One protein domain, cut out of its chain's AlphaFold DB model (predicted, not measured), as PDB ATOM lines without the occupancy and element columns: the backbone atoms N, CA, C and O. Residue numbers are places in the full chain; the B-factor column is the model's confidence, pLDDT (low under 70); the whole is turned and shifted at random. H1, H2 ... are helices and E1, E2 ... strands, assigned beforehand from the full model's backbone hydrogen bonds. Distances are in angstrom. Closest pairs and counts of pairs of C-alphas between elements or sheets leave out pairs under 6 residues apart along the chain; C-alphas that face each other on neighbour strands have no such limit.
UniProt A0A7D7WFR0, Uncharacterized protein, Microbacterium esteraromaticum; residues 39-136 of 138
ATOM      1  N   ALA A  39       7.090   0.129 -35.573       65.12
ATOM      2  CA  ALA A  39       6.842   0.240 -37.012       65.12
ATOM      3  C   ALA A  39       5.960   1.453 -37.349       65.12
ATOM      4  O   ALA A  39       6.336   2.279 -38.180       65.12
ATOM      5  N   THR A  40       4.843   1.630 -36.635       70.06
ATOM      6  CA  THR A  40       3.950   2.785 -36.835       70.06
ATOM      7  C   THR A  40       4.622   4.115 -36.492       70.06
ATOM      8  O   THR A  40       4.315   5.146 -37.092       70.06
ATOM      9  N   THR A  41       5.554   4.130 -35.537       66.06
ATOM     10  CA  THR A  41       6.310   5.339 -35.191       66.06
ATOM     11  C   THR A  41       7.324   5.712 -36.273       66.06
ATOM     12  O   THR A  41       7.474   6.900 -36.560       66.06
ATOM     13  N   ILE A  42       8.001   4.728 -36.872       65.62
ATOM     14  CA  ILE A  42       8.930   4.938 -37.994       65.62
ATOM     15  C   ILE A  42       8.158   5.457 -39.210       65.62
ATOM     16  O   ILE A  42       8.456   6.545 -39.694       65.62
ATOM     17  N   GLU A  43       7.078   4.779 -39.595       68.88
ATOM     18  CA  GLU A  43       6.242   5.163 -40.739       68.88
ATOM     19  C   GLU A  43       5.692   6.595 -40.604       68.88
ATOM     20  O   GLU A  43       5.722   7.388 -41.544       68.88
ATOM     21  N   ARG A  44       5.260   6.993 -39.398       71.12
ATOM     22  CA  ARG A  44       4.815   8.373 -39.126       71.12
ATOM     23  C   ARG A  44       5.935   9.403 -39.244       71.12
ATOM     24  O   ARG A  44       5.656  10.547 -39.611       71.12
ATOM     25  N   LYS A  45       7.165   9.058 -38.857       72.50
ATOM     26  CA  LYS A  45       8.319   9.961 -38.982       72.50
ATOM     27  C   LYS A  45       8.682  10.147 -40.449       72.50
ATOM     28  O   LYS A  45       8.808  11.293 -40.872       72.50
ATOM     29  N   ASP A  46       8.722   9.057 -41.204       78.12
ATOM     30  CA  ASP A  46       9.022   9.073 -42.634       78.12
ATOM     31  C   ASP A  46       7.967   9.886 -43.396       78.12
ATOM     32  O   ASP A  46       8.311  10.821 -44.115       78.12
ATOM     33  N   ALA A  47       6.676   9.663 -43.122       78.62
ATOM     34  CA  ALA A  47       5.591  10.424 -43.745       78.62
ATOM     35  C   ALA A  47       5.656  11.935 -43.437       78.62
ATOM     36  O   ALA A  47       5.366  12.770 -44.298       78.62
ATOM     37  N   ARG A  48       6.044  12.321 -42.212       84.56
ATOM     38  CA  ARG A  48       6.231  13.737 -41.839       84.56
ATOM     39  C   ARG A  48       7.433  14.360 -42.533       84.56
ATOM     40  O   ARG A  48       7.368  15.530 -42.915       84.56
ATOM     41  N   GLN A  49       8.521  13.608 -42.657       87.75
ATOM     42  CA  GLN A  49       9.719  14.064 -43.341       87.75
ATOM     43  C   GLN A  49       9.448  14.246 -44.835       87.75
ATOM     44  O   GLN A  49       9.766  15.297 -45.383       87.75
ATOM     45  N   GLU A  50       8.749  13.302 -45.460       88.19
ATOM     46  CA  GLU A  50       8.344  13.377 -46.865       88.19
ATOM     47  C   GLU A  50       7.467  14.607 -47.146       88.19
ATOM     48  O   GLU A  50       7.755  15.384 -48.052       88.19
ATOM     49  N   LEU A  51       6.459  14.872 -46.302       92.81
ATOM     50  CA  LEU A  51       5.653  16.097 -46.406       92.81
ATOM     51  C   LEU A  51       6.483  17.373 -46.241       92.81
ATOM     52  O   LEU A  51       6.124  18.414 -46.783       92.81
ATOM     53  N   THR A  52       7.557  17.327 -45.456       93.12
ATOM     54  CA  THR A  52       8.424  18.494 -45.253       93.12
ATOM     55  C   THR A  52       9.223  18.785 -46.517       93.12
ATOM     56  O   THR A  52       9.196  19.919 -46.988       93.12
ATOM     57  N   VAL A  53       9.811  17.752 -47.126       94.19
ATOM     58  CA  VAL A  53      10.525  17.857 -48.409       94.19
ATOM     59  C   VAL A  53       9.601  18.368 -49.518       94.19
ATOM     60  O   VAL A  53       9.954  19.314 -50.217       94.19
ATOM     61  N   LEU A  54       8.386  17.823 -49.641       94.81
ATOM     62  CA  LEU A  54       7.412  18.282 -50.642       94.81
ATOM     63  C   LEU A  54       7.039  19.760 -50.458       94.81
ATOM     64  O   LEU A  54       6.952  20.515 -51.424       94.81
ATOM     65  N   ARG A  55       6.842  20.208 -49.212       96.12
ATOM     66  CA  ARG A  55       6.557  21.624 -48.924       96.12
ATOM     67  C   ARG A  55       7.730  22.527 -49.282       96.12
ATOM     68  O   ARG A  55       7.504  23.618 -49.796       96.12
ATOM     69  N   GLU A  56       8.959  22.099 -49.015       95.31
ATOM     70  CA  GLU A  56      10.160  22.842 -49.405       95.31
ATOM     71  C   GLU A  56      10.261  22.974 -50.929       95.31
ATOM     72  O   GLU A  56      10.445  24.088 -51.420       95.31
ATOM     73  N   GLN A  57      10.022  21.888 -51.670       95.81
ATOM     74  CA  GLN A  57       9.985  21.899 -53.138       95.81
ATOM     75  C   GLN A  57       8.914  22.851 -53.680       95.81
ATOM     76  O   GLN A  57       9.195  23.662 -54.561       95.81
ATOM     77  N   VAL A  58       7.701  22.822 -53.118       97.00
ATOM     78  CA  VAL A  58       6.622  23.754 -53.487       97.00
ATOM     79  C   VAL A  58       7.056  25.207 -53.291       97.00
ATOM     80  O   VAL A  58       6.839  26.045 -54.164       97.00
ATOM     81  N   LEU A  59       7.702  25.524 -52.164       95.62
ATOM     82  CA  LEU A  59       8.182  26.881 -51.890       95.62
ATOM     83  C   LEU A  59       9.312  27.306 -52.834       95.62
ATOM     84  O   LEU A  59       9.383  28.479 -53.206       95.62
ATOM     85  N   GLU A  60      10.188  26.380 -53.215       95.62
ATOM     86  CA  GLU A  60      11.261  26.624 -54.176       95.62
ATOM     87  C   GLU A  60      10.710  26.912 -55.575       95.62
ATOM     88  O   GLU A  60      11.037  27.949 -56.158       95.62
ATOM     89  N   VAL A  61       9.803  26.069 -56.072       96.00
ATOM     90  CA  VAL A  61       9.133  26.257 -57.367       96.00
ATOM     91  C   VAL A  61       8.308  27.544 -57.375       96.00
ATOM     92  O   VAL A  61       8.390  28.327 -58.324       96.00
ATOM     93  N   ALA A  62       7.572  27.833 -56.298       95.88
ATOM     94  CA  ALA A  62       6.815  29.076 -56.167       95.88
ATOM     95  C   ALA A  62       7.729  30.304 -56.264       95.88
ATOM     96  O   ALA A  62       7.415  31.258 -56.976       95.88
ATOM     97  N   ARG A  63       8.897  30.264 -55.608       94.31
ATOM     98  CA  ARG A  63       9.902  31.329 -55.708       94.31
ATOM     99  C   ARG A  63      10.454  31.447 -57.129       94.31
ATOM    100  O   ARG A  63      10.528  32.559 -57.641       94.31
ATOM    101  N   ALA A  64      10.803  30.330 -57.766       93.88
ATOM    102  CA  ALA A  64      11.341  30.316 -59.125       93.88
ATOM    103  C   ALA A  64      10.355  30.900 -60.153       93.88
ATOM    104  O   ALA A  64      10.762  31.625 -61.059       93.88
ATOM    105  N   ARG A  65       9.050  30.648 -59.981       94.44
ATOM    106  CA  ARG A  65       7.983  31.149 -60.866       94.44
ATOM    107  C   ARG A  65       7.387  32.491 -60.440       94.44
ATOM    108  O   ARG A  65       6.431  32.946 -61.061       94.44
ATOM    109  N   ASN A  66       7.937  33.143 -59.413       94.88
ATOM    110  CA  ASN A  66       7.396  34.379 -58.832       94.88
ATOM    111  C   ASN A  66       5.913  34.267 -58.410       94.88
ATOM    112  O   ASN A  66       5.153  35.234 -58.484       94.88
ATOM    113  N   VAL A  67       5.495  33.085 -57.947       96.12
ATOM    114  CA  VAL A  67       4.148  32.824 -57.431       96.12
ATOM    115  C   VAL A  67       4.140  33.017 -55.915       96.12
ATOM    116  O   VAL A  67       4.938  32.433 -55.178       96.12
ATOM    117  N   VAL A  68       3.207  33.831 -55.425       96.00
ATOM    118  CA  VAL A  68       3.050  34.092 -53.990       96.00
ATOM    119  C   VAL A  68       1.962  33.192 -53.410       96.00
ATOM    120  O   VAL A  68       0.785  33.351 -53.731       96.00
ATOM    121  N   ILE A  69       2.344  32.286 -52.509       96.50
ATOM    122  CA  ILE A  69       1.446  31.299 -51.889       96.50
ATOM    123  C   ILE A  69       1.396  31.454 -50.360       96.50
ATOM    124  O   ILE A  69       2.363  31.929 -49.756       96.50
ATOM    125  N   PRO A  70       0.286  31.091 -49.694       97.12
ATOM    126  CA  PRO A  70       0.182  31.125 -48.235       97.12
ATOM    127  C   PRO A  70       1.044  30.027 -47.593       97.12
ATOM    128  O   PRO A  70       0.900  28.852 -47.901       97.12
ATOM    129  N   THR A  71       1.917  30.379 -46.654       96.69
ATOM    130  CA  THR A  71       2.838  29.428 -46.002       96.69
ATOM    131  C   THR A  71       2.330  28.961 -44.647       96.69
ATOM    132  O   THR A  71       2.466  27.794 -44.284       96.69
ATOM    133  N   SER A  72       1.724  29.870 -43.886       96.56
ATOM    134  CA  SER A  72       1.220  29.598 -42.543       96.56
ATOM    135  C   SER A  72       0.035  30.493 -42.204       96.56
ATOM    136  O   SER A  72      -0.115  31.585 -42.749       96.56
ATOM    137  N   SER A  73      -0.801  30.037 -41.273       96.38
ATOM    138  CA  SER A  73      -1.928  30.804 -40.742       96.38
ATOM    139  C   SER A  73      -1.996  30.682 -39.222       96.38
ATOM    140  O   SER A  73      -1.793  29.584 -38.696       96.38
ATOM    141  N   LYS A  74      -2.351  31.759 -38.519       95.31
ATOM    142  CA  LYS A  74      -2.575  31.765 -37.064       95.31
ATOM    143  C   LYS A  74      -3.752  32.655 -36.673       95.31
ATOM    144  O   LYS A  74      -4.083  33.593 -37.389       95.31
ATOM    145  N   GLY A  75      -4.328  32.415 -35.498       92.62
ATOM    146  CA  GLY A  75      -5.498  33.160 -35.028       92.62
ATOM    147  C   GLY A  75      -6.802  32.684 -35.675       92.62
ATOM    148  O   GLY A  75      -6.802  31.767 -36.491       92.62
ATOM    149  N   ILE A  76      -7.912  33.285 -35.250       86.88
ATOM    150  CA  ILE A  76      -9.269  32.894 -35.666       86.88
ATOM    151  C   ILE A  76     -10.009  34.098 -36.258       86.88
ATOM    152  O   ILE A  76     -10.617  33.988 -37.319       86.88
ATOM    153  N   ASN A  77      -9.933  35.270 -35.615       89.56
ATOM    154  CA  ASN A  77     -10.509  36.507 -36.140       89.56
ATOM    155  C   ASN A  77      -9.826  37.762 -35.537       89.56
ATOM    156  O   ASN A  77     -10.206  38.177 -34.435       89.56
ATOM    157  N   PRO A  78      -8.835  38.354 -36.233       92.88
ATOM    158  CA  PRO A  78      -8.405  37.978 -37.579       92.88
ATOM    159  C   PRO A  78      -7.636  36.649 -37.616       92.88
ATOM    160  O   PRO A  78      -6.914  36.300 -36.681       92.88
ATOM    161  N   THR A  79      -7.772  35.928 -38.728       96.25
ATOM    162  CA  THR A  79      -6.799  34.918 -39.146       96.25
ATOM    163  C   THR A  79      -5.662  35.627 -39.876       96.25
ATOM    164  O   THR A  79      -5.875  36.307 -40.876       96.25
ATOM    165  N   ILE A  80      -4.447  35.485 -39.368       95.88
ATOM    166  CA  ILE A  80      -3.233  36.090 -39.907       95.88
ATOM    167  C   ILE A  80      -2.541  35.052 -40.783       95.88
ATOM    168  O   ILE A  80      -2.136  34.005 -40.278       95.88
ATOM    169  N   VAL A  81      -2.401  35.344 -42.071       97.31
ATOM    170  CA  VAL A  81      -1.761  34.482 -43.068       97.31
ATOM    171  C   VAL A  81      -0.420  35.083 -43.468       97.31
ATOM    172  O   VAL A  81      -0.363  36.224 -43.921       97.31
ATOM    173  N   THR A  82       0.646  34.303 -43.326       97.19
ATOM    174  CA  THR A  82       1.972  34.627 -43.869       97.19
ATOM    175  C   THR A  82       2.086  34.013 -45.257       97.19
ATOM    176  O   THR A  82       1.648  32.878 -45.460       97.19
ATOM    177  N   ARG A  83       2.665  34.736 -46.211       96.56
ATOM    178  CA  ARG A  83       2.883  34.273 -47.586       96.56
ATOM    179  C   ARG A  83       4.368  34.034 -47.880       96.56
ATOM    180  O   ARG A  83       5.227  34.380 -47.070       96.56
ATOM    181  N   SER A  84       4.670  33.401 -49.013       95.94
ATOM    182  CA  SER A  84       6.031  33.001 -49.408       95.94
ATOM    183  C   SER A  84       6.966  34.184 -49.679       95.94
ATOM    184  O   SER A  84       8.177  34.047 -49.532       95.94
ATOM    185  N   ASP A  85       6.410  35.351 -49.999       94.56
ATOM    186  CA  ASP A  85       7.119  36.628 -50.149       94.56
ATOM    187  C   ASP A  85       7.363  37.355 -48.809       94.56
ATOM    188  O   ASP A  85       7.880  38.469 -48.784       94.56
ATOM    189  N   GLY A  86       6.956  36.756 -47.683       93.88
ATOM    190  CA  GLY A  86       7.021  37.365 -46.354       93.88
ATOM    191  C   GLY A  86       5.903  38.371 -46.069       93.88
ATOM    192  O   GLY A  86       5.828  38.905 -44.960       93.88
ATOM    193  N   SER A  87       5.002  38.627 -47.024       95.19
ATOM    194  CA  SER A  87       3.847  39.482 -46.776       95.19
ATOM    195  C   SER A  87       2.873  38.815 -45.802       95.19
ATOM    196  O   SER A  87       2.684  37.595 -45.781       95.19
ATOM    197  N   VAL A  88       2.245  39.645 -44.971       95.88
ATOM    198  CA  VAL A  88       1.277  39.213 -43.961       95.88
ATOM    199  C   VAL A  88      -0.078  39.819 -44.282       95.88
ATOM    200  O   VAL A  88      -0.182  41.027 -44.507       95.88
ATOM    201  N   TRP A  89      -1.100  38.968 -44.300       96.56
ATOM    202  CA  TRP A  89      -2.477  39.322 -44.616       96.56
ATOM    203  C   TRP A  89      -3.414  38.959 -43.470       96.56
ATOM    204  O   TRP A  89      -3.313  37.877 -42.892       96.56
ATOM    205  N   CYS A  90      -4.354  39.850 -43.168       96.25
ATOM    206  CA  CYS A  90      -5.358  39.639 -42.129       96.25
ATOM    207  C   CYS A  90      -6.719  39.318 -42.752       96.25
ATOM    208  O   CYS A  90      -7.274  40.125 -43.496       96.25
ATOM    209  N   TYR A  91      -7.284  38.168 -42.408       96.38
ATOM    210  CA  TYR A  91      -8.602  37.730 -42.857       96.38
ATOM    211  C   TYR A  91      -9.594  37.769 -41.703       96.38
ATOM    212  O   TYR A  91      -9.349  37.198 -40.640       96.38
ATOM    213  N   PHE A  92     -10.718  38.442 -41.912       96.12
ATOM    214  CA  PHE A  92     -11.783  38.571 -40.924       96.12
ATOM    215  C   PHE A  92     -13.010  37.784 -41.369       96.12
ATOM    216  O   PHE A  92     -13.512  37.974 -42.481       96.12
ATOM    217  N   ASN A  93     -13.527  36.935 -40.483       93.31
ATOM    218  CA  ASN A  93     -14.798  36.242 -40.707       93.31
ATOM    219  C   ASN A  93     -16.013  37.077 -40.253       93.31
ATOM    220  O   ASN A  93     -17.128  36.799 -40.677       93.31
ATOM    221  N   ASP A  94     -15.795  38.122 -39.447       93.31
ATOM    222  CA  ASP A  94     -16.838  39.009 -38.927       93.31
ATOM    223  C   ASP A  94     -16.706  40.430 -39.494       93.31
ATOM    224  O   ASP A  94     -15.633  41.044 -39.458       93.31
ATOM    225  N   HIS A  95     -17.813  40.972 -40.007       93.00
ATOM    226  CA  HIS A  95     -17.823  42.300 -40.614       93.00
ATOM    227  C   HIS A  95     -17.629  43.429 -39.595       93.00
ATOM    228  O   HIS A  95     -16.898  44.377 -39.887       93.00
ATOM    229  N   ALA A  96     -18.247  43.339 -38.416       94.50
ATOM    230  CA  ALA A  96     -18.165  44.387 -37.403       94.50
ATOM    231  C   ALA A  96     -16.733  44.522 -36.869       94.50
ATOM    232  O   ALA A  96     -16.203  45.632 -36.803       94.50
ATOM    233  N   ARG A  97     -16.060  43.397 -36.593       93.38
ATOM    234  CA  ARG A  97     -14.646  43.376 -36.191       93.38
ATOM    235  C   ARG A  97     -13.722  43.904 -37.279       93.38
ATOM    236  O   ARG A  97     -12.793  44.640 -36.960       93.38
ATOM    237  N   TYR A  98     -13.980  43.576 -38.546       95.12
ATOM    238  CA  TYR A  98     -13.218  44.142 -39.661       95.12
ATOM    239  C   TYR A  98     -13.329  45.672 -39.693       95.12
ATOM    240  O   TYR A  98     -12.314  46.366 -39.703       95.12
ATOM    241  N   VAL A  99     -14.554  46.209 -39.650       94.62
ATOM    242  CA  VAL A  99     -14.786  47.663 -39.664       94.62
ATOM    243  C   VAL A  99     -14.158  48.331 -38.441       94.62
ATOM    244  O   VAL A  99     -13.546  49.390 -38.576       94.62
ATOM    245  N   GLN A 100     -14.259  47.713 -37.263       95.12
ATOM    246  CA  GLN A 100     -13.632  48.210 -36.041       95.12
ATOM    247  C   GLN A 100     -12.105  48.261 -36.165       95.12
ATOM    248  O   GLN A 100     -11.517  49.303 -35.884       95.12
ATOM    249  N   ALA A 101     -11.467  47.181 -36.625       93.81
ATOM    250  CA  ALA A 101     -10.015  47.111 -36.791       93.81
ATOM    251  C   ALA A 101      -9.502  48.127 -37.824       93.81
ATOM    252  O   ALA A 101      -8.468  48.760 -37.607       93.81
ATOM    253  N   MET A 102     -10.251  48.327 -38.914       94.44
ATOM    254  CA  MET A 102      -9.955  49.335 -39.935       94.44
ATOM    255  C   MET A 102     -10.063  50.759 -39.379       94.44
ATOM    256  O   MET A 102      -9.147  51.557 -39.554       94.44
ATOM    257  N   ARG A 103     -11.151  51.077 -38.661       95.25
ATOM    258  CA  ARG A 103     -11.349  52.398 -38.036       95.25
ATOM    259  C   ARG A 103     -10.313  52.698 -36.957       95.25
ATOM    260  O   ARG A 103      -9.902  53.842 -36.816       95.25
ATOM    261  N   ALA A 104      -9.897  51.678 -36.212       94.12
ATOM    262  CA  ALA A 104      -8.875  51.790 -35.179       94.12
ATOM    263  C   ALA A 104      -7.438  51.830 -35.739       94.12
ATOM    264  O   ALA A 104      -6.498  51.937 -34.957       94.12
ATOM    265  N   GLY A 105      -7.243  51.702 -37.059       91.75
ATOM    266  CA  GLY A 105      -5.914  51.688 -37.679       91.75
ATOM    267  C   GLY A 105      -5.057  50.475 -37.299       91.75
ATOM    268  O   GLY A 105      -3.836  50.527 -37.399       91.75
ATOM    269  N   GLN A 106      -5.677  49.382 -36.844       90.25
ATOM    270  CA  GLN A 106      -4.973  48.195 -36.342       90.25
ATOM    271  C   GLN A 106      -4.517  47.244 -37.453       90.25
ATOM    272  O   GLN A 106      -3.683  46.371 -37.214       90.25
ATOM    273  N   VAL A 107      -5.076  47.379 -38.659       90.56
ATOM    274  CA  VAL A 107      -4.729  46.546 -39.813       90.56
ATOM    275  C   VAL A 107      -4.510  47.387 -41.071       90.56
ATOM    276  O   VAL A 107      -5.206  48.382 -41.275       90.56
ATOM    277  N   PRO A 108      -3.566  46.993 -41.943       89.25
ATOM    278  CA  PRO A 108      -3.346  47.657 -43.223       89.25
ATOM    279  C   PRO A 108      -4.533  47.429 -44.186       89.25
ATOM    280  O   PRO A 108      -4.872  46.273 -44.468       89.25
ATOM    281  N   PRO A 109      -5.127  48.491 -44.769       88.94
ATOM    282  CA  PRO A 109      -6.235  48.374 -45.723       88.94
ATOM    283  C   PRO A 109      -5.930  47.487 -46.933       88.94
ATOM    284  O   PRO A 109      -6.774  46.718 -47.373       88.94
ATOM    285  N   THR A 110      -4.703  47.556 -47.451       93.00
ATOM    286  CA  THR A 110      -4.276  46.828 -48.656       93.00
ATOM    287  C   THR A 110      -3.859  45.381 -48.394       93.00
ATOM    288  O   THR A 110      -3.602  44.643 -49.340       93.00
ATOM    289  N   ARG A 111      -3.775  44.959 -47.124       93.19
ATOM    290  CA  ARG A 111      -3.424  43.582 -46.723       93.19
ATOM    291  C   ARG A 111      -4.410  43.033 -45.697       93.19
ATOM    292  O   ARG A 111      -4.050  42.283 -44.790       93.19
ATOM    293  N   SER A 112      -5.667  43.435 -45.826       94.75
ATOM    294  CA  SER A 112      -6.765  42.887 -45.047       94.75
ATOM    295  C   SER A 112      -7.942  42.565 -45.956       94.75
ATOM    296  O   SER A 112      -8.214  43.270 -46.922       94.75
ATOM    297  N   SER A 113      -8.624  41.463 -45.664       94.00
ATOM    298  CA  SER A 113      -9.787  41.018 -46.424       94.00
ATOM    299  C   SER A 113     -10.832  40.419 -45.497       94.00
ATOM    300  O   SER A 113     -10.538  39.969 -44.388       94.00
ATOM    301  N   ARG A 114     -12.070  40.384 -45.980       93.81
ATOM    302  CA  ARG A 114     -13.134  39.581 -45.380       93.81
ATOM    303  C   ARG A 114     -13.207  38.212 -46.054       93.81
ATOM    304  O   ARG A 114     -12.798  38.075 -47.207       93.81
ATOM    305  N   GLY A 115     -13.765  37.241 -45.339       91.06
ATOM    306  CA  GLY A 115     -14.064  35.905 -45.853       91.06
ATOM    307  C   GLY A 115     -13.074  34.831 -45.410       91.06
ATOM    308  O   GLY A 115     -12.295  35.023 -44.474       91.06
ATOM    309  N   THR A 116     -13.146  33.681 -46.079       91.88
ATOM    310  CA  THR A 116     -12.327  32.509 -45.767       91.88
ATOM    311  C   THR A 116     -10.872  32.756 -46.178       91.88
ATOM    312  O   THR A 116     -10.622  33.086 -47.340       91.88
ATOM    313  N   PRO A 117      -9.903  32.628 -45.255       93.88
ATOM    314  CA  PRO A 117      -8.490  32.721 -45.601       93.88
ATOM    315  C   PRO A 117      -8.092  31.573 -46.540       93.88
ATOM    316  O   PRO A 117      -8.629  30.472 -46.405       93.88
ATOM    317  N   PRO A 118      -7.135  31.794 -47.457       94.31
ATOM    318  CA  PRO A 118      -6.602  30.713 -48.266       94.31
ATOM    319  C   PRO A 118      -5.881  29.703 -47.370       94.31
ATOM    320  O   PRO A 118      -5.262  30.071 -46.364       94.31
ATOM    321  N   GLU A 119      -5.963  28.428 -47.733       95.31
ATOM    322  CA  GLU A 119      -5.344  27.371 -46.949       95.31
ATOM    323  C   GLU A 119      -3.817  27.414 -47.101       95.31
ATOM    324  O   GLU A 119      -3.323  27.390 -48.230       95.31
ATOM    325  N   PRO A 120      -3.047  27.499 -46.000       96.12
ATOM    326  CA  PRO A 120      -1.596  27.540 -46.082       96.12
ATOM    327  C   PRO A 120      -0.999  26.181 -46.456       96.12
ATOM    328  O   PRO A 120      -1.491  25.142 -46.024       96.12
ATOM    329  N   VAL A 121       0.152  26.212 -47.129       95.50
ATOM    330  CA  VAL A 121       0.970  25.041 -47.500       95.50
ATOM    331  C   VAL A 121       1.256  24.115 -46.309       95.50
ATOM    332  O   VAL A 121       1.334  22.896 -46.456       95.50
ATOM    333  N   SER A 122       1.356  24.660 -45.092       92.31
ATOM    334  CA  SER A 122       1.531  23.862 -43.871       92.31
ATOM    335  C   SER A 122       0.359  22.923 -43.548       92.31
ATOM    336  O   SER A 122       0.537  21.997 -42.757       92.31
ATOM    337  N   ARG A 123      -0.818  23.143 -44.145       94.12
ATOM    338  CA  ARG A 123      -2.024  22.316 -43.996       94.12
ATOM    339  C   ARG A 123      -2.354  21.473 -45.226       94.12
ATOM    340  O   ARG A 123      -3.182  20.579 -45.111       94.12
ATOM    341  N   TRP A 124      -1.686  21.702 -46.356       95.31
ATOM    342  CA  TRP A 124      -1.898  20.901 -47.559       95.31
ATOM    343  C   TRP A 124      -1.532  19.434 -47.322       95.31
ATOM    344  O   TRP A 124      -0.580  19.123 -46.587       95.31
ATOM    345  N   THR A 125      -2.312  18.551 -47.950       94.50
ATOM    346  CA  THR A 125      -2.061  17.108 -47.991       94.50
ATOM    347  C   THR A 125      -0.952  16.786 -48.992       94.50
ATOM    348  O   THR A 125      -0.523  17.654 -49.754       94.50
ATOM    349  N   ARG A 126      -0.478  15.534 -48.992       93.81
ATOM    350  CA  ARG A 126       0.519  15.069 -49.966       93.81
ATOM    351  C   ARG A 126       0.021  15.271 -51.394       93.81
ATOM    352  O   ARG A 126       0.722  15.864 -52.200       93.81
ATOM    353  N   GLU A 127      -1.213  14.858 -51.657       94.81
ATOM    354  CA  GLU A 127      -1.838  14.908 -52.977       94.81
ATOM    355  C   GLU A 127      -1.939  16.351 -53.482       94.81
ATOM    356  O   GLU A 127      -1.627  16.626 -54.635       94.81
ATOM    357  N   ALA A 128      -2.302  17.294 -52.605       95.38
ATOM    358  CA  ALA A 128      -2.358  18.710 -52.955       95.38
ATOM    359  C   ALA A 128      -0.970  19.297 -53.270       95.38
ATOM    360  O   ALA A 128      -0.847  20.123 -54.172       95.38
ATOM    361  N   LEU A 129       0.076  18.881 -52.544       95.69
ATOM    362  CA  LEU A 129       1.455  19.308 -52.811       95.69
ATOM    363  C   LEU A 129       1.952  18.762 -54.156       95.69
ATOM    364  O   LEU A 129       2.488  19.523 -54.956       95.69
ATOM    365  N   GLU A 130       1.747  17.471 -54.415       95.06
ATOM    366  CA  GLU A 130       2.146  16.808 -55.663       95.06
ATOM    367  C   GLU A 130       1.397  17.370 -56.872       95.06
ATOM    368  O   GLU A 130       2.020  17.680 -57.887       95.06
ATOM    369  N   GLN A 131       0.081  17.564 -56.752       96.44
ATOM    370  CA  GLN A 131      -0.726  18.177 -57.802       96.44
ATOM    371  C   GLN A 131      -0.243  19.597 -58.105       96.44
ATOM    372  O   GLN A 131      -0.036  19.942 -59.267       96.44
ATOM    373  N   TRP A 132      -0.023  20.416 -57.071       95.75
ATOM    374  CA  TRP A 132       0.460  21.779 -57.265       95.75
ATOM    375  C   TRP A 132       1.831  21.794 -57.946       95.75
ATOM    376  O   TRP A 132       2.049  22.606 -58.843       95.75
ATOM    377  N   LEU A 133       2.744  20.895 -57.549       95.88
ATOM    378  CA  LEU A 133       4.047  20.756 -58.199       95.88
ATOM    379  C   LEU A 133       3.876  20.412 -59.675       95.88
ATOM    380  O   LEU A 133       4.395  21.154 -60.495       95.88
ATOM    381  N   ALA A 134       3.095  19.383 -60.010       95.25
ATOM    382  CA  ALA A 134       2.855  18.982 -61.397       95.25
ATOM    383  C   ALA A 134       2.342  20.150 -62.259       95.25
ATOM    384  O   ALA A 134       2.874  20.404 -63.333       95.25
ATOM    385  N   GLU A 135       1.384  20.931 -61.753       94.38
ATOM    386  CA  GLU A 135       0.831  22.100 -62.455       94.38
ATOM    387  C   GLU A 135       1.823  23.272 -62.597       94.38
ATOM    388  O   GLU A 135       1.629  24.154 -63.434       94.38
ATOM    389  N   ASN A 136       2.864  23.322 -61.759       92.31
ATOM    390  CA  ASN A 136       3.796  24.445 -61.659       92.31
ATOM    391  C   ASN A 136       5.256  24.062 -61.944       92.31
ATOM    392  O   ASN A 136       6.124  24.916 -61.785       92.31
TER     393      ASN A 136
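Overview. This is residues 39 to 136 of the 138 residues of an uncharacterized protein of Microbacterium esteraromaticum (UniProt A0A7D7WFR0). A long helix, H1, and a shorter one, H3, lie side by side at one end of a loose, flat shape, and a small twisted sheet of E1 to E4 lies between them and the short helix H2 at the other end. Residues 39 to 46 of H1 stick out, and a long link from E4 leads back to H3. The printed part has 98 residues, with three named helices and four named strands in the order H1 E1 E2 E3 H2 E4 H3; the class is mixed, helices and strands. The mixed sheet runs E1, E2, E3, E4. The radius of gyration of the C-alphas is 16.4 A, and the spans are 53 by 33 by 18 A.

Along the chain. H1, residues 39 to 64, begins with C-alpha 39 at (6.842, 0.240, -37.012) and is 37.6 A long. E1 is residues 70 to 74, E2 79 to 83, and E3 88 to 92. H2, residues 95 to 103, is 12.3 A long. E4 is residues 112 to 114. H3, residues 126 to 136, is 15.3 A long and ends with C-alpha 136 at (3.796, 24.445, -61.659).

Arrangement. H1, with residues 51 to 62 alone, touches H3 at a shallow tilt of 22 degrees, the same way; the closest C-alphas, Val 58 and Leu 133, are 6.1 A apart. E1, E2 and E3 form a meander, each strand the antiparallel neighbour of the one before, with N 74 and O 80 at 2.9 A and N 81 and O 89 at 2.8 A. E3 and E4 are parallel, with N 113 and O 90 at 2.9 A. E3, H2 and E4 form a strand-helix-strand unit, two parallel neighbour strands with a helix between, its crossover right-handed. H2 is on the sheet at a height of 9.5 A, over E3 and only just over E4, on which 3 of its C-alphas fall; its closest C-alpha pair with E3 is Tyr 98 and Phe 92, 5.9 A. In H1, H2 and H3 every O i to N i+4 pair is within hydrogen-bond range.

Size, cuts and confidence. The C-alphas farthest apart, Ala 39 and Arg 103, are 55.2 A from each other. The printed part has no cut, and the link from E4 to H3, 11 residues, is long. Residues 39 and 41 to 43 have pLDDT under 70.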